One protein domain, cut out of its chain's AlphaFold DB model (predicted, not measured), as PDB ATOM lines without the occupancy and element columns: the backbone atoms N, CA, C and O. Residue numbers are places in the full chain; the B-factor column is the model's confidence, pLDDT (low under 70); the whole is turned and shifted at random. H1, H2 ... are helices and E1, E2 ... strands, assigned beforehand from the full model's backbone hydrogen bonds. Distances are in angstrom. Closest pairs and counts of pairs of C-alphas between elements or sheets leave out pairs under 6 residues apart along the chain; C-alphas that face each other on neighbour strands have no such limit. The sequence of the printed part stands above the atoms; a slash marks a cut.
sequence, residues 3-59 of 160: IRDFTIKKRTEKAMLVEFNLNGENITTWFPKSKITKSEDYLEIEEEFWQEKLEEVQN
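What this domain is: This is residues 3 to 59 of the 160 residues of an uncharacterized protein of Cruoricaptor ignavus (UniProt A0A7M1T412). A strongly twisted wall of three strands, E1, E2 and E3, has the small hairpin E4 and E5 across from it and helix H1 near its edge strand E3. The 57 printed residues hold E1 E2 E3 E4 E5 H1 in that order, mixed in class; E1 E2 E3 form an antiparallel meander, each strand beside the one before. The whole is compact, radius of gyration of the C-alphas 10.7 A, spanning 28 by 20 by 17 A.

How they stand to each other: E1, residues 6 to 11, and E2, residues 15 to 22, form a hairpin, with N 7 and O 19 2.8 A apart. E2 bends by 54 degrees at residue 19. E3, residues 25 to 32, forms a hairpin with E2, N 18 and O 29 2.9 A apart. E4, residues 36 to 38, and E5, residues 43 to 45, form a hairpin, N 37 and O 44 2.8 A apart. H1, residues 47 to 58, is on the sheet of E1 E2 E3, at a height of 7.6 A, over none of its strands. In H1 every O i to N i+4 pair is within hydrogen-bond range.

Where its parts are: E1 begins at C-alpha 6 (52.453, -25.712, 31.652). E2 is 19.9 A long, E3 21.6 A. H1, 16.3 A, ends at C-alpha 58 (38.694, -19.915, 20.282).

The domain as a whole: The printed part has no cut, and its five links are tight. The C-alphas farthest apart, of Glu 40 and Asn 59, are 30.6 A apart. Only residue 59 has pLDDT under 70.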
ATOM      1  N   ILE A   3      55.478 -22.566  25.004       88.00
ATOM      2  CA  ILE A   3      54.741 -22.480  26.275       88.00
ATOM      3  C   ILE A   3      55.712 -22.756  27.424       88.00
ATOM      4  O   ILE A   3      56.422 -23.758  27.388       88.00
ATOM      5  N   ARG A   4      55.749 -21.888  28.442       86.81
ATOM      6  CA  ARG A   4      56.637 -22.029  29.615       86.81
ATOM      7  C   ARG A   4      55.885 -22.460  30.874       86.81
ATOM      8  O   ARG A   4      56.310 -23.387  31.551       86.81
ATOM      9  N   ASP A   5      54.712 -21.881  31.112       87.62
ATOM     10  CA  ASP A   5      53.871 -22.208  32.266       87.62
ATOM     11  C   ASP A   5      52.854 -23.298  31.908       87.62
ATOM     12  O   ASP A   5      51.704 -23.023  31.558       87.62
ATOM     13  N   PHE A   6      53.296 -24.558  31.959       89.69
ATOM     14  CA  PHE A   6      52.453 -25.712  31.652       89.69
ATOM     15  C   PHE A   6      52.571 -26.839  32.680       89.69
ATOM     16  O   PHE A   6      53.608 -27.065  33.299       89.69
ATOM     17  N   THR A   7      51.499 -27.615  32.815       92.12
ATOM     18  CA  THR A   7      51.432 -28.828  33.630       92.12
ATOM     19  C   THR A   7      51.016 -30.007  32.765       92.12
ATOM     20  O   THR A   7      50.001 -29.971  32.076       92.12
ATOM     21  N   ILE A   8      51.760 -31.110  32.825       91.44
ATOM     22  CA  ILE A   8      51.378 -32.336  32.117       91.44
ATOM     23  C   ILE A   8      50.477 -33.172  33.026       91.44
ATOM     24  O   ILE A   8      50.940 -33.730  34.017       91.44
ATOM     25  N   LYS A   9      49.195 -33.290  32.669       92.69
ATOM     26  CA  LYS A   9      48.187 -34.030  33.447       92.69
ATOM     27  C   LYS A   9      48.202 -35.526  33.154       92.69
ATOM     28  O   LYS A   9      48.003 -36.335  34.054       92.69
ATOM     29  N   LYS A  10      48.392 -35.905  31.886       92.38
ATOM     30  CA  LYS A  10      48.432 -37.306  31.435       92.38
ATOM     31  C   LYS A  10      49.424 -37.484  30.294       92.38
ATOM     32  O   LYS A  10      49.689 -36.559  29.532       92.38
ATOM     33  N   ARG A  11      49.943 -38.701  30.150       91.56
ATOM     34  CA  ARG A  11      50.795 -39.107  29.028       91.56
ATOM     35  C   ARG A  11      50.310 -40.444  28.489       91.56
ATOM     36  O   ARG A  11      50.038 -41.352  29.266       91.56
ATOM     37  N   THR A  12      50.222 -40.556  27.174       92.12
ATOM     38  CA  THR A  12      50.070 -41.827  26.462       92.12
ATOM     39  C   THR A  12      51.356 -42.124  25.696       92.12
ATOM     40  O   THR A  12      52.323 -41.351  25.735       92.12
ATOM     41  N   GLU A  13      51.394 -43.250  24.989       91.25
ATOM     42  CA  GLU A  13      52.499 -43.570  24.087       91.25
ATOM     43  C   GLU A  13      52.687 -42.471  23.027       91.25
ATOM     44  O   GLU A  13      53.806 -41.998  22.829       91.25
ATOM     45  N   LYS A  14      51.582 -41.972  22.451       93.69
ATOM     46  CA  LYS A  14      51.587 -41.056  21.300       93.69
ATOM     47  C   LYS A  14      51.333 -39.583  21.630       93.69
ATOM     48  O   LYS A  14      51.659 -38.728  20.813       93.69
ATOM     49  N   ALA A  15      50.769 -39.259  22.793       93.56
ATOM     50  CA  ALA A  15      50.333 -37.897  23.109       93.56
ATOM     51  C   ALA A  15      50.527 -37.527  24.587       93.56
ATOM     52  O   ALA A  15      50.750 -38.383  25.446       93.56
ATOM     53  N   MET A  16      50.434 -36.235  24.892       92.75
ATOM     54  CA  MET A  16      50.444 -35.693  26.251       92.75
ATOM     55  C   MET A  16      49.262 -34.747  26.444       92.75
ATOM     56  O   MET A  16      48.989 -33.922  25.582       92.75
ATOM     57  N   LEU A  17      48.565 -34.877  27.570       92.31
ATOM     58  CA  LEU A  17      47.529 -33.945  27.998       92.31
ATOM     59  C   LEU A  17      48.211 -32.846  28.799       92.31
ATOM     60  O   LEU A  17      48.764 -33.122  29.870       92.31
ATOM     61  N   VAL A  18      48.189 -31.635  28.266       92.19
ATOM     62  CA  VAL A  18      48.886 -30.480  28.820       92.19
ATOM     63  C   VAL A  18      47.855 -29.436  29.218       92.19
ATOM     64  O   VAL A  18      46.952 -29.124  28.447       92.19
ATOM     65  N   GLU A  19      47.996 -28.932  30.436       91.75
ATOM     66  CA  GLU A  19      47.279 -27.774  30.950       91.75
ATOM     67  C   GLU A  19      48.208 -26.561  30.909       91.75
ATOM     68  O   GLU A  19      49.347 -26.662  31.364       91.75
ATOM     69  N   PHE A  20      47.759 -25.438  30.365       90.75
ATOM     70  CA  PHE A  20      48.523 -24.190  30.317       90.75
ATOM     71  C   PHE A  20      47.576 -22.988  30.293       90.75
ATOM     72  O   PHE A  20      46.390 -23.131  29.990       90.75
ATOM     73  N   ASN A  21      48.098 -21.803  30.613       87.94
ATOM     74  CA  ASN A  21      47.320 -20.572  30.549       87.94
ATOM     75  C   ASN A  21      47.395 -19.948  29.149       87.94
ATOM     76  O   ASN A  21      48.486 -19.732  28.621       87.94
ATOM     77  N   LEU A  22      46.242 -19.636  28.567       83.75
ATOM     78  CA  LEU A  22      46.121 -18.862  27.340       83.75
ATOM     79  C   LEU A  22      45.187 -17.685  27.601       83.75
ATOM     80  O   LEU A  22      44.022 -17.880  27.928       83.75
ATOM     81  N   ASN A  23      45.690 -16.461  27.443       82.38
ATOM     82  CA  ASN A  23      44.902 -15.233  27.598       82.38
ATOM     83  C   ASN A  23      44.120 -15.142  28.928       82.38
ATOM     84  O   ASN A  23      43.038 -14.564  28.971       82.38
ATOM     85  N   GLY A  24      44.663 -15.695  30.019       80.38
ATOM     86  CA  GLY A  24      44.023 -15.688  31.337       80.38
ATOM     87  C   GLY A  24      43.145 -16.908  31.626       80.38
ATOM     88  O   GLY A  24      42.772 -17.110  32.779       80.38
ATOM     89  N   GLU A  25      42.895 -17.773  30.643       82.25
ATOM     90  CA  GLU A  25      42.117 -19.001  30.811       82.25
ATOM     91  C   GLU A  25      43.022 -20.234  30.877       82.25
ATOM     92  O   GLU A  25      43.985 -20.367  30.121       82.25
ATOM     93  N   ASN A  26      42.719 -21.165  31.785       86.75
ATOM     94  CA  ASN A  26      43.424 -22.444  31.846       86.75
ATOM     95  C   ASN A  26      42.811 -23.419  30.843       86.75
ATOM     96  O   ASN A  26      41.669 -23.851  30.991       86.75
ATOM     97  N   ILE A  27      43.607 -23.810  29.858       86.62
ATOM     98  CA  ILE A  27      43.219 -24.742  28.807       86.62
ATOM     99  C   ILE A  27      43.882 -26.074  29.078       86.62
ATOM    100  O   ILE A  27      45.076 -26.131  29.347       86.62
ATOM    101  N   THR A  28      43.118 -27.157  28.956       89.38
ATOM    102  CA  THR A  28      43.642 -28.523  28.996       89.38
ATOM    103  C   THR A  28      43.394 -29.201  27.656       89.38
ATOM    104  O   THR A  28      42.245 -29.434  27.291       89.38
ATOM    105  N   THR A  29      44.456 -29.550  26.928       88.50
ATOM    106  CA  THR A  29      44.334 -30.183  25.605       88.50
ATOM    107  C   THR A  29      45.422 -31.222  25.327       88.50
ATOM    108  O   THR A  29      46.457 -31.277  25.998       88.50
ATOM    109  N   TRP A  30      45.154 -32.101  24.363       90.38
ATOM    110  CA  TRP A  30      46.068 -33.158  23.947       90.38
ATOM    111  C   TRP A  30      47.008 -32.677  22.844       90.38
ATOM    112  O   TRP A  30      46.569 -32.215  21.795       90.38
ATOM    113  N   PHE A  31      48.302 -32.910  23.046       91.38
ATOM    114  CA  PHE A  31      49.345 -32.678  22.058       91.38
ATOM    115  C   PHE A  31      49.981 -34.001  21.620       91.38
ATOM    116  O   PHE A  31      50.478 -34.750  22.474       91.38
ATOM    117  N   PRO A  32      50.007 -34.317  20.313       92.38
ATOM    118  CA  PRO A  32      50.789 -35.430  19.787       92.38
ATOM    119  C   PRO A  32      52.279 -35.201  20.049       92.38
ATOM    120  O   PRO A  32      52.795 -34.126  19.761       92.38
ATOM    121  N   LYS A  33      53.002 -36.219  20.533       92.12
ATOM    122  CA  LYS A  33      54.451 -36.111  20.788       92.12
ATOM    123  C   LYS A  33      55.260 -35.801  19.527       92.12
ATOM    124  O   LYS A  33      56.339 -35.244  19.636       92.12
ATOM    125  N   SER A  34      54.746 -36.151  18.349       91.94
ATOM    126  CA  SER A  34      55.370 -35.835  17.059       91.94
ATOM    127  C   SER A  34      55.286 -34.356  16.674       91.94
ATOM    128  O   SER A  34      55.976 -33.952  15.750       91.94
ATOM    129  N   LYS A  35      54.423 -33.573  17.334       91.62
ATOM    130  CA  LYS A  35      54.167 -32.151  17.047       91.62
ATOM    131  C   LYS A  35      54.757 -31.212  18.098       91.62
ATOM    132  O   LYS A  35      54.563 -30.000  18.016       91.62
ATOM    133  N   ILE A  36      55.435 -31.771  19.105       91.06
ATOM    134  CA  ILE A  36      55.975 -31.015  20.230       91.06
ATOM    135  C   ILE A  36      57.398 -31.446  20.572       91.06
ATOM    136  O   ILE A  36      57.700 -32.635  20.669       91.06
ATOM    137  N   THR A  37      58.246 -30.465  20.852       88.81
ATOM    138  CA  THR A  37      59.571 -30.663  21.431       88.81
ATOM    139  C   THR A  37      59.508 -30.236  22.890       88.81
ATOM    140  O   THR A  37      59.227 -29.082  23.213       88.81
ATOM    141  N   LYS A  38      59.720 -31.191  23.799       83.62
ATOM    142  CA  LYS A  38      59.704 -30.928  25.239       83.62
ATOM    143  C   LYS A  38      61.126 -30.677  25.743       83.62
ATOM    144  O   LYS A  38      61.958 -31.577  25.656       83.62
ATOM    145  N   SER A  39      61.326 -29.536  26.392       84.88
ATOM    146  CA  SER A  39      62.478 -29.241  27.252       84.88
ATOM    147  C   SER A  39      62.055 -29.211  28.731       84.88
ATOM    148  O   SER A  39      60.898 -29.494  29.063       84.88
ATOM    149  N   GLU A  40      62.985 -28.942  29.650       78.38
ATOM    150  CA  GLU A  40      62.662 -28.825  31.083       78.38
ATOM    151  C   GLU A  40      61.760 -27.616  31.366       78.38
ATOM    152  O   GLU A  40      60.740 -27.772  32.033       78.38
ATOM    153  N   ASP A  41      62.070 -26.467  30.756       84.19
ATOM    154  CA  ASP A  41      61.419 -25.181  31.055       84.19
ATOM    155  C   ASP A  41      60.381 -24.737  30.020       84.19
ATOM    156  O   ASP A  41      59.746 -23.692  30.171       84.19
ATOM    157  N   TYR A  42      60.263 -25.462  28.906       88.88
ATOM    158  CA  TYR A  42      59.341 -25.084  27.846       88.88
ATOM    159  C   TYR A  42      58.869 -26.266  27.006       88.88
ATOM    160  O   TYR A  42      59.524 -27.306  26.889       88.88
ATOM    161  N   LEU A  43      57.711 -26.063  26.394       90.44
ATOM    162  CA  LEU A  43      57.118 -26.932  25.400       90.44
ATOM    163  C   LEU A  43      57.028 -26.143  24.097       90.44
ATOM    164  O   LEU A  43      56.302 -25.154  23.999       90.44
ATOM    165  N   GLU A  44      57.826 -26.552  23.120       92.50
ATOM    166  CA  GLU A  44      57.789 -25.994  21.778       92.50
ATOM    167  C   GLU A  44      56.804 -26.801  20.937       92.50
ATOM    168  O   GLU A  44      56.837 -28.030  20.930       92.50
ATOM    169  N   ILE A  45      55.897 -26.101  20.271       92.19
ATOM    170  CA  ILE A  45      54.820 -26.659  19.458       92.19
ATOM    171  C   ILE A  45      55.034 -26.173  18.034       92.19
ATOM    172  O   ILE A  45      55.262 -24.975  17.817       92.19
ATOM    173  N   GLU A  46      54.935 -27.100  17.085       92.62
ATOM    174  CA  GLU A  46      54.907 -26.797  15.657       92.62
ATOM    175  C   GLU A  46      53.865 -25.705  15.366       92.62
ATOM    176  O   GLU A  46      52.741 -25.754  15.867       92.62
ATOM    177  N   GLU A  47      54.257 -24.680  14.613       89.44
ATOM    178  CA  GLU A  47      53.459 -23.463  14.456       89.44
ATOM    179  C   GLU A  47      52.119 -23.712  13.763       89.44
ATOM    180  O   GLU A  47      51.097 -23.243  14.257       89.44
ATOM    181  N   GLU A  48      52.109 -24.508  12.693       88.38
ATOM    182  CA  GLU A  48      50.889 -24.879  11.965       88.38
ATOM    183  C   GLU A  48      49.886 -25.573  12.894       88.38
ATOM    184  O   GLU A  48      48.747 -25.130  13.038       88.38
ATOM    185  N   PHE A  49      50.348 -26.583  13.636       89.12
ATOM    186  CA  PHE A  49      49.518 -27.294  14.610       89.12
ATOM    187  C   PHE A  49      49.005 -26.376  15.730       89.12
ATOM    188  O   PHE A  49      47.896 -26.546  16.238       89.12
ATOM    189  N   TRP A  50      49.820 -25.409  16.155       90.19
ATOM    190  CA  TRP A  50      49.420 -24.457  17.182       90.19
ATOM    191  C   TRP A  50      48.306 -23.523  16.709       90.19
ATOM    192  O   TRP A  50      47.373 -23.285  17.472       90.19
ATOM    193  N   GLN A  51      48.379 -23.020  15.475       87.94
ATOM    194  CA  GLN A  51      47.322 -22.178  14.911       87.94
ATOM    195  C   GLN A  51      46.007 -22.953  14.785       87.94
ATOM    196  O   GLN A  51      44.984 -22.469  15.260       87.94
ATOM    197  N   GLU A  52      46.047 -24.194  14.288       84.81
ATOM    198  CA  GLU A  52      44.869 -25.075  14.256       84.81
ATOM    199  C   GLU A  52      44.263 -25.262  15.657       84.81
ATOM    200  O   GLU A  52      43.051 -25.161  15.845       84.81
ATOM    201  N   LYS A  53      45.098 -25.477  16.686       83.56
ATOM    202  CA  LYS A  53      44.601 -25.591  18.066       83.56
ATOM    203  C   LYS A  53      44.081 -24.296  18.654       83.56
ATOM    204  O   LYS A  53      43.136 -24.356  19.437       83.56
ATOM    205  N   LEU A  54      44.665 -23.151  18.321       83.62
ATOM    206  CA  LEU A  54      44.123 -21.862  18.736       83.62
ATOM    207  C   LEU A  54      42.744 -21.631  18.132       83.62
ATOM    208  O   LEU A  54      41.839 -21.225  18.857       83.62
ATOM    209  N   GLU A  55      42.571 -21.939  16.848       81.06
ATOM    210  CA  GLU A  55      41.272 -21.855  16.187       81.06
ATOM    211  C   GLU A  55      40.252 -22.796  16.833       81.06
ATOM    212  O   GLU A  55      39.149 -22.353  17.136       81.06
ATOM    213  N   GLU A  56      40.619 -24.045  17.136       75.25
ATOM    214  CA  GLU A  56      39.737 -24.983  17.849       75.25
ATOM    215  C   GLU A  56      39.358 -24.508  19.259       75.25
ATOM    216  O   GLU A  56      38.244 -24.748  19.721       75.25
ATOM    217  N   VAL A  57      40.285 -23.874  19.977       75.62
ATOM    218  CA  VAL A  57      40.044 -23.355  21.329       75.62
ATOM    219  C   VAL A  57      39.139 -22.127  21.291       75.62
ATOM    220  O   VAL A  57      38.224 -22.015  22.104       75.62
ATOM    221  N   GLN A  58      39.415 -21.188  20.384       75.88
ATOM    222  CA  GLN A  58      38.694 -19.915  20.282       75.88
ATOM    223  C   GLN A  58      37.325 -20.091  19.627       75.88
ATOM    224  O   GLN A  58      36.365 -19.423  20.003       75.88
ATOM    225  N   ASN A  59      37.237 -21.015  18.676       68.81
ATOM    226  CA  ASN A  59      36.019 -21.410  17.995       68.81
ATOM    227  C   ASN A  59      35.837 -22.913  18.208       68.81
ATOM    228  O   ASN A  59      36.152 -23.685  17.296       68.81
TER     229      ASN A  59